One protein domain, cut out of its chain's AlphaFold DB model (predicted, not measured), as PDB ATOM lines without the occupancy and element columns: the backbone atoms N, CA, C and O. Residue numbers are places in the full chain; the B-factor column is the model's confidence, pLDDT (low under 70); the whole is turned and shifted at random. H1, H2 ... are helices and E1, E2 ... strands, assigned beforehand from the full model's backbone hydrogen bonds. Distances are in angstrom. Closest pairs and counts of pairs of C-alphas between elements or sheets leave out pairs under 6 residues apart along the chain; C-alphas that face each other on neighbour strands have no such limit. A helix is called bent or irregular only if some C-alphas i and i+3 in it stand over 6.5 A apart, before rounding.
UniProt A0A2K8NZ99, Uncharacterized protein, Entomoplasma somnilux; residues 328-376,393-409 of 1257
ATOM      1  N   LEU A 328     171.902 143.082 150.219       76.88
ATOM      2  CA  LEU A 328     172.848 142.814 151.322       76.88
ATOM      3  C   LEU A 328     172.323 143.325 152.678       76.88
ATOM      4  O   LEU A 328     172.568 142.717 153.711       76.88
ATOM      5  N   GLU A 329     171.540 144.402 152.648       77.81
ATOM      6  CA  GLU A 329     170.785 144.952 153.781       77.81
ATOM      7  C   GLU A 329     169.807 143.951 154.417       77.81
ATOM      8  O   GLU A 329     169.692 143.907 155.631       77.81
ATOM      9  N   SER A 330     169.150 143.087 153.634       74.94
ATOM     10  CA  SER A 330     168.222 142.072 154.174       74.94
ATOM     11  C   SER A 330     168.913 140.911 154.901       74.94
ATOM     12  O   SER A 330     168.245 140.076 155.500       74.94
ATOM     13  N   VAL A 331     170.247 140.867 154.854       80.81
ATOM     14  CA  VAL A 331     171.098 139.903 155.564       80.81
ATOM     15  C   VAL A 331     172.151 140.607 156.436       80.81
ATOM     16  O   VAL A 331     173.111 139.973 156.879       80.81
ATOM     17  N   SER A 332     171.977 141.911 156.713       84.75
ATOM     18  CA  SER A 332     172.921 142.724 157.496       84.75
ATOM     19  C   SER A 332     173.186 142.138 158.873       84.75
ATOM     20  O   SER A 332     174.332 142.097 159.303       84.75
ATOM     21  N   ASP A 333     172.149 141.633 159.536       82.56
ATOM     22  CA  ASP A 333     172.241 141.128 160.906       82.56
ATOM     23  C   ASP A 333     173.070 139.845 160.962       82.56
ATOM     24  O   ASP A 333     173.873 139.655 161.875       82.56
ATOM     25  N   LYS A 334     172.963 139.006 159.925       85.88
ATOM     26  CA  LYS A 334     173.778 137.798 159.780       85.88
ATOM     27  C   LYS A 334     175.230 138.137 159.435       85.88
ATOM     28  O   LYS A 334     176.145 137.553 160.009       85.88
ATOM     29  N   LEU A 335     175.461 139.128 158.569       89.00
ATOM     30  CA  LEU A 335     176.803 139.660 158.296       89.00
ATOM     31  C   LEU A 335     177.431 140.302 159.549       89.00
ATOM     32  O   LEU A 335     178.628 140.152 159.781       89.00
ATOM     33  N   ASN A 336     176.626 140.959 160.386       86.19
ATOM     34  CA  ASN A 336     177.055 141.582 161.637       86.19
ATOM     35  C   ASN A 336     177.340 140.543 162.732       86.19
ATOM     36  O   ASN A 336     178.310 140.690 163.473       86.19
ATOM     37  N   ALA A 337     176.560 139.460 162.787       84.69
ATOM     38  CA  ALA A 337     176.853 138.297 163.619       84.69
ATOM     39  C   ALA A 337     178.166 137.621 163.190       84.69
ATOM     40  O   ALA A 337     179.010 137.349 164.037       84.69
ATOM     41  N   ILE A 338     178.398 137.431 161.884       86.50
ATOM     42  CA  ILE A 338     179.668 136.892 161.359       86.50
ATOM     43  C   ILE A 338     180.853 137.814 161.692       86.50
ATOM     44  O   ILE A 338     181.928 137.323 162.041       86.50
ATOM     45  N   LEU A 339     180.666 139.136 161.616       86.00
ATOM     46  CA  LEU A 339     181.691 140.116 161.984       86.00
ATOM     47  C   LEU A 339     182.028 140.089 163.483       86.00
ATOM     48  O   LEU A 339     183.186 140.280 163.842       86.00
ATOM     49  N   ASN A 340     181.043 139.849 164.351       79.06
ATOM     50  CA  ASN A 340     181.180 139.998 165.804       79.06
ATOM     51  C   ASN A 340     181.167 138.681 166.605       79.06
ATOM     52  O   ASN A 340     181.126 138.724 167.832       79.06
ATOM     53  N   ALA A 341     181.250 137.523 165.943       75.69
ATOM     54  CA  ALA A 341     181.237 136.209 166.595       75.69
ATOM     55  C   ALA A 341     182.442 135.943 167.527       75.69
ATOM     56  O   ALA A 341     182.296 135.220 168.505       75.69
ATOM     57  N   ASP A 342     183.611 136.540 167.258       61.34
ATOM     58  CA  ASP A 342     184.841 136.359 168.050       61.34
ATOM     59  C   ASP A 342     185.375 137.713 168.548       61.34
ATOM     60  O   ASP A 342     186.243 138.329 167.927       61.34
ATOM     61  N   LEU A 343     184.862 138.202 169.677       59.09
ATOM     62  CA  LEU A 343     185.294 139.470 170.275       59.09
ATOM     63  C   LEU A 343     186.413 139.259 171.296       59.09
ATOM     64  O   LEU A 343     186.119 139.178 172.483       59.09
ATOM     65  N   LYS A 344     187.668 139.217 170.826       64.00
ATOM     66  CA  LYS A 344     188.882 139.625 171.574       64.00
ATOM     67  C   LYS A 344     190.104 139.894 170.677       64.00
ATOM     68  O   LYS A 344     191.146 140.192 171.231       64.00
ATOM     69  N   HIS A 345     190.074 139.840 169.341       60.84
ATOM     70  CA  HIS A 345     191.278 140.091 168.510       60.84
ATOM     71  C   HIS A 345     190.948 140.892 167.245       60.84
ATOM     72  O   HIS A 345     189.803 140.917 166.814       60.84
ATOM     73  N   LYS A 346     191.942 141.575 166.658       70.38
ATOM     74  CA  LYS A 346     191.734 142.374 165.445       70.38
ATOM     75  C   LYS A 346     191.315 141.461 164.293       70.38
ATOM     76  O   LYS A 346     192.135 140.677 163.821       70.38
ATOM     77  N   VAL A 347     190.080 141.592 163.815       77.44
ATOM     78  CA  VAL A 347     189.575 140.784 162.703       77.44
ATOM     79  C   VAL A 347     190.229 141.248 161.406       77.44
ATOM     80  O   VAL A 347     190.045 142.373 160.940       77.44
ATOM     81  N   GLY A 348     191.022 140.372 160.797       74.06
ATOM     82  CA  GLY A 348     191.620 140.649 159.495       74.06
ATOM     83  C   GLY A 348     190.602 140.481 158.364       74.06
ATOM     84  O   GLY A 348     189.850 139.511 158.349       74.06
ATOM     85  N   LEU A 349     190.644 141.342 157.341       77.31
ATOM     86  CA  LEU A 349     189.828 141.231 156.113       77.31
ATOM     87  C   LEU A 349     189.744 139.802 155.536       77.31
ATOM     88  O   LEU A 349     188.685 139.333 155.122       77.31
ATOM     89  N   LYS A 350     190.875 139.087 155.538       76.62
ATOM     90  CA  LYS A 350     190.998 137.699 155.068       76.62
ATOM     91  C   LYS A 350     190.335 136.684 156.007       76.62
ATOM     92  O   LYS A 350     189.806 135.682 155.539       76.62
ATOM     93  N   GLU A 351     190.361 136.930 157.312       78.44
ATOM     94  CA  GLU A 351     189.675 136.112 158.315       78.44
ATOM     95  C   GLU A 351     188.158 136.288 158.201       78.44
ATOM     96  O   GLU A 351     187.433 135.301 158.106       78.44
ATOM     97  N   LEU A 352     187.697 137.536 158.100       84.31
ATOM     98  CA  LEU A 352     186.297 137.892 157.890       84.31
ATOM     99  C   LEU A 352     185.745 137.290 156.589       84.31
ATOM    100  O   LEU A 352     184.671 136.695 156.586       84.31
ATOM    101  N   ASN A 353     186.522 137.347 155.503       81.19
ATOM    102  CA  ASN A 353     186.180 136.689 154.244       81.19
ATOM    103  C   ASN A 353     186.137 135.155 154.389       81.19
ATOM    104  O   ASN A 353     185.202 134.523 153.909       81.19
ATOM    105  N   ASN A 354     187.090 134.540 155.102       76.75
ATOM    106  CA  ASN A 354     187.071 133.098 155.381       76.75
ATOM    107  C   ASN A 354     185.878 132.672 156.256       76.75
ATOM    108  O   ASN A 354     185.352 131.576 156.066       76.75
ATOM    109  N   LYS A 355     185.452 133.510 157.212       83.25
ATOM    110  CA  LYS A 355     184.238 133.301 158.014       83.25
ATOM    111  C   LYS A 355     182.987 133.388 157.135       83.25
ATOM    112  O   LYS A 355     182.156 132.488 157.205       83.25
ATOM    113  N   LEU A 356     182.924 134.360 156.216       80.50
ATOM    114  CA  LEU A 356     181.879 134.436 155.186       80.50
ATOM    115  C   LEU A 356     181.794 133.146 154.352       80.50
ATOM    116  O   LEU A 356     180.722 132.566 154.238       80.50
ATOM    117  N   MET A 357     182.917 132.654 153.813       75.50
ATOM    118  CA  MET A 357     182.916 131.454 152.956       75.50
ATOM    119  C   MET A 357     182.551 130.155 153.695       75.50
ATOM    120  O   MET A 357     182.234 129.152 153.052       75.50
ATOM    121  N   LYS A 358     182.623 130.139 155.034       77.06
ATOM    122  CA  LYS A 358     182.191 128.999 155.856       77.06
ATOM    123  C   LYS A 358     180.679 128.973 156.078       77.06
ATOM    124  O   LYS A 358     180.139 127.884 156.262       77.06
ATOM    125  N   ASP A 359     180.002 130.119 156.038       80.31
ATOM    126  CA  ASP A 359     178.544 130.157 156.115       80.31
ATOM    127  C   ASP A 359     177.940 129.667 154.781       80.31
ATOM    128  O   ASP A 359     178.251 130.226 153.720       80.31
ATOM    129  N   PRO A 360     177.076 128.633 154.784       73.56
ATOM    130  CA  PRO A 360     176.501 128.082 153.556       73.56
ATOM    131  C   PRO A 360     175.662 129.097 152.758       73.56
ATOM    132  O   PRO A 360     175.449 128.909 151.559       73.56
ATOM    133  N   GLU A 361     175.223 130.199 153.368       75.31
ATOM    134  CA  GLU A 361     174.511 131.278 152.684       75.31
ATOM    135  C   GLU A 361     175.444 132.189 151.857       75.31
ATOM    136  O   GLU A 361     175.026 132.721 150.820       75.31
ATOM    137  N   PHE A 362     176.726 132.308 152.223       82.12
ATOM    138  CA  PHE A 362     177.691 133.215 151.576       82.12
ATOM    139  C   PHE A 362     178.854 132.516 150.846       82.12
ATOM    140  O   PHE A 362     179.587 133.174 150.109       82.12
ATOM    141  N   LYS A 363     178.956 131.183 150.957       75.00
ATOM    142  CA  LYS A 363     179.976 130.293 150.358       75.00
ATOM    143  C   LYS A 363     180.278 130.470 148.856       75.00
ATOM    144  O   LYS A 363     181.354 130.096 148.408       75.00
ATOM    145  N   ASP A 364     179.363 131.051 148.082       66.12
ATOM    146  CA  ASP A 364     179.454 131.203 146.618       66.12
ATOM    147  C   ASP A 364     180.317 132.410 146.145       66.12
ATOM    148  O   ASP A 364     180.106 132.922 145.048       66.12
ATOM    149  N   GLU A 365     181.204 132.949 146.989       67.00
ATOM    150  CA  GLU A 365     182.076 134.127 146.762       67.00
ATOM    151  C   GLU A 365     181.420 135.459 146.313       67.00
ATOM    152  O   GLU A 365     182.110 136.418 145.958       67.00
ATOM    153  N   ASN A 366     180.091 135.577 146.363       77.25
ATOM    154  CA  ASN A 366     179.349 136.702 145.764       77.25
ATOM    155  C   ASN A 366     179.382 138.029 146.559       77.25
ATOM    156  O   ASN A 366     178.668 138.968 146.199       77.25
ATOM    157  N   ILE A 367     180.185 138.134 147.623       81.06
ATOM    158  CA  ILE A 367     180.336 139.345 148.448       81.06
ATOM    159  C   ILE A 367     181.819 139.735 148.525       81.06
ATOM    160  O   ILE A 367     182.692 138.913 148.796       81.06
ATOM    161  N   GLU A 368     182.104 141.006 148.261       86.56
ATOM    162  CA  GLU A 368     183.395 141.666 148.425       86.56
ATOM    163  C   GLU A 368     183.387 142.471 149.727       86.56
ATOM    164  O   GLU A 368     182.459 143.242 149.975       86.56
ATOM    165  N   ILE A 369     184.430 142.319 150.541       88.50
ATOM    166  CA  ILE A 369     184.580 143.015 151.821       88.50
ATOM    167  C   ILE A 369     185.742 144.007 151.708       88.50
ATOM    168  O   ILE A 369     186.803 143.657 151.190       88.50
ATOM    169  N   LYS A 370     185.552 145.235 152.197       88.31
ATOM    170  CA  LYS A 370     186.550 146.316 152.238       88.31
ATOM    171  C   LYS A 370     186.572 146.937 153.631       88.31
ATOM    172  O   LYS A 370     185.553 147.418 154.103       88.31
ATOM    173  N   GLU A 371     187.723 146.940 154.292       85.50
ATOM    174  CA  GLU A 371     187.927 147.687 155.540       85.50
ATOM    175  C   GLU A 371     188.040 149.179 155.189       85.50
ATOM    176  O   GLU A 371     188.824 149.541 154.312       85.50
ATOM    177  N   LEU A 372     187.214 150.032 155.802       75.81
ATOM    178  CA  LEU A 372     187.098 151.445 155.419       75.81
ATOM    179  C   LEU A 372     188.075 152.355 156.172       75.81
ATOM    180  O   LEU A 372     188.589 153.307 155.589       75.81
ATOM    181  N   THR A 373     188.353 152.067 157.445       63.47
ATOM    182  CA  THR A 373     189.280 152.857 158.272       63.47
ATOM    183  C   THR A 373     189.951 152.006 159.339       63.47
ATOM    184  O   THR A 373     189.289 151.278 160.075       63.47
ATOM    185  N   ASN A 374     191.266 152.180 159.467       53.00
ATOM    186  CA  ASN A 374     192.118 151.566 160.482       53.00
ATOM    187  C   ASN A 374     192.775 152.691 161.308       53.00
ATOM    188  O   ASN A 374     193.899 153.109 161.027       53.00
ATOM    189  N   SER A 375     192.037 153.257 162.268       44.78
ATOM    190  CA  SER A 375     192.451 154.445 163.029       44.78
ATOM    191  C   SER A 375     193.388 154.096 164.192       44.78
ATOM    192  O   SER A 375     192.982 154.030 165.350       44.78
ATOM    193  N   SER A 376     194.675 153.916 163.895       42.41
ATOM    194  CA  SER A 376     195.733 153.644 164.884       42.41
ATOM    195  C   SER A 376     196.193 154.870 165.701       42.41
ATOM    196  O   SER A 376     197.233 154.824 166.356       42.41
ATOM    197  N   LYS A 393     179.660 141.278 144.776       68.12
ATOM    198  CA  LYS A 393     180.829 141.063 143.905       68.12
ATOM    199  C   LYS A 393     180.441 140.758 142.451       68.12
ATOM    200  O   LYS A 393     180.795 139.721 141.899       68.12
ATOM    201  N   GLY A 394     179.625 141.626 141.851       55.81
ATOM    202  CA  GLY A 394     179.196 141.578 140.443       55.81
ATOM    203  C   GLY A 394     178.297 140.400 140.020       55.81
ATOM    204  O   GLY A 394     177.662 140.479 138.972       55.81
ATOM    205  N   ASN A 395     178.194 139.324 140.811       50.78
ATOM    206  CA  ASN A 395     177.487 138.099 140.432       50.78
ATOM    207  C   ASN A 395     176.270 137.764 141.321       50.78
ATOM    208  O   ASN A 395     176.333 137.050 142.315       50.78
ATOM    209  N   LYS A 396     175.101 138.194 140.838       63.53
ATOM    210  CA  LYS A 396     173.795 137.496 140.836       63.53
ATOM    211  C   LYS A 396     173.125 137.014 142.145       63.53
ATOM    212  O   LYS A 396     171.921 136.804 142.075       63.53
ATOM    213  N   LYS A 397     173.780 136.772 143.293       67.81
ATOM    214  CA  LYS A 397     173.083 136.303 144.529       67.81
ATOM    215  C   LYS A 397     172.585 137.448 145.417       67.81
ATOM    216  O   LYS A 397     171.466 137.366 145.912       67.81
ATOM    217  N   TYR A 398     173.388 138.503 145.561       76.56
ATOM    218  CA  TYR A 398     173.064 139.673 146.378       76.56
ATOM    219  C   TYR A 398     173.208 140.974 145.577       76.56
ATOM    220  O   TYR A 398     173.978 141.005 144.617       76.56
ATOM    221  N   GLU A 399     172.499 142.036 145.973       74.56
ATOM    222  CA  GLU A 399     172.631 143.398 145.421       74.56
ATOM    223  C   GLU A 399     172.913 144.442 146.524       74.56
ATOM    224  O   GLU A 399     172.425 144.320 147.649       74.56
ATOM    225  N   GLY A 400     173.697 145.480 146.207       81.38
ATOM    226  CA  GLY A 400     173.993 146.604 147.110       81.38
ATOM    227  C   GLY A 400     175.223 146.416 148.010       81.38
ATOM    228  O   GLY A 400     176.117 145.618 147.714       81.38
ATOM    229  N   SER A 401     175.282 147.188 149.099       86.31
ATOM    230  CA  SER A 401     176.370 147.171 150.087       86.31
ATOM    231  C   SER A 401     175.901 147.597 151.483       86.31
ATOM    232  O   SER A 401     174.980 148.401 151.583       86.31
ATOM    233  N   VAL A 402     176.558 147.116 152.542       87.69
ATOM    234  CA  VAL A 402     176.279 147.447 153.956       87.69
ATOM    235  C   VAL A 402     177.586 147.659 154.738       87.69
ATOM    236  O   VAL A 402     178.596 147.043 154.403       87.69
ATOM    237  N   ILE A 403     177.595 148.531 155.754       90.62
ATOM    238  CA  ILE A 403     178.788 148.901 156.547       90.62
ATOM    239  C   ILE A 403     178.586 148.530 158.030       90.62
ATOM    240  O   ILE A 403     177.539 148.847 158.586       90.62
ATOM    241  N   LEU A 404     179.568 147.867 158.665       85.50
ATOM    242  CA  LEU A 404     179.502 147.250 160.013       85.50
ATOM    243  C   LEU A 404     180.840 147.425 160.814       85.50
ATOM    244  O   LEU A 404     181.844 147.796 160.206       85.50
ATOM    245  N   LYS A 405     180.889 147.193 162.150       88.50
ATOM    246  CA  LYS A 405     181.971 147.644 163.102       88.50
ATOM    247  C   LYS A 405     182.385 146.616 164.227       88.50
ATOM    248  O   LYS A 405     181.521 145.814 164.577       88.50
ATOM    249  N   HIS A 406     183.644 146.616 164.773       83.94
ATOM    250  CA  HIS A 406     184.310 145.510 165.590       83.94
ATOM    251  C   HIS A 406     185.532 145.850 166.596       83.94
ATOM    252  O   HIS A 406     186.012 146.971 166.441       83.94
ATOM    253  N   ILE A 407     186.060 144.977 167.568       75.62
ATOM    254  CA  ILE A 407     187.011 145.239 168.786       75.62
ATOM    255  C   ILE A 407     188.070 144.121 169.366       75.62
ATOM    256  O   ILE A 407     187.840 142.948 169.092       75.62
ATOM    257  N   TYR A 408     189.193 144.385 170.177       69.94
ATOM    258  CA  TYR A 408     190.340 143.408 170.594       69.94
ATOM    259  C   TYR A 408     191.407 143.506 171.844       69.94
ATOM    260  O   TYR A 408     191.611 144.618 172.318       69.94
ATOM    261  N   GLU A 409     192.165 142.398 172.274       46.94
ATOM    262  CA  GLU A 409     193.151 142.027 173.442       46.94
ATOM    263  C   GLU A 409     194.246 140.800 173.275       46.94
ATOM    264  O   GLU A 409     194.186 140.155 172.222       46.94
TER     265      GLU A 409
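AT A GLANCE: This is residues 328 to 376 and 393 to 409 of the 1257 residues of an uncharacterized protein of Entomoplasma somnilux (UniProt A0A2K8NZ99). Two helices, H1 and H2, meet at a wide angle of 70.0 degrees, the strand E2 runs alongside H1, and the strand E1 comes close to H2 at Leu 349, where H2 begins. The two strands come near each other over the helices but do not pair, and the loop of residues 393 to 400 leads into E2 at one end of the long axis. The printed part has 66 residues, with two named helices and then two named strands, in the order H1, H2, E1, E2; its class is mixed, helices and strands. It is compact, with a radius of gyration of the C-alphas of 12.0 A, yet elongated, spanning 38 by 22 by 19 A.

IN THESE COORDINATES: H1, residues 328 to 340, begins at C-alpha 328 (172.848, 142.814, 151.322) and measures 16.9 A; it is irregular, with C-alphas 330 and 333 standing 7.9 A apart. H2 holds residues 349 to 358 and measures 14.4 A. E1 holds residues 367 to 373, 18.9 A. E2, residues 401 to 408, measures 25.1 A and ends at C-alpha 408 (190.340, 143.408, 170.594).

HOW THE PARTS SIT: H1 touches H2 with residues 335 to 339 alone; the closest C-alphas, those of Leu 339 and Leu 352, are 6.6 A apart. Their lines are only just about perpendicular, at 70.0 degrees. H1 and E2 have 11 pairs of C-alphas within 8 A, the closest being Leu 328 and Ser 401 at 5.7 A. H2 and E1 have 4 such pairs, the closest Leu 349 and Glu 371 at 6.8 A. E1 and E2 are near each other, with 12 pairs of C-alphas within 10 A, and each pairs with no named strand. H1 and E1 are apart, as are H2 and E2. In H2 every O i to N i+4 pair is within hydrogen-bond range; in H1, 7 of 9 are.

THE WHOLE: The C-alphas of Lys 396 and Glu 409, the two farthest apart, are 38.2 A from each other. Residues 377 to 392 are not printed, and C-alphas 376 and 393 stand 28.6 A apart across that cut, which lies in the link from E1 to E2. The links H1 to H2 and H2 to E1 are short. The mean pLDDT of the printed part is 75.3; it is under 70 at residues 342 to 345, 364 to 365, 373 to 376, 393 to 397 and 408 to 409.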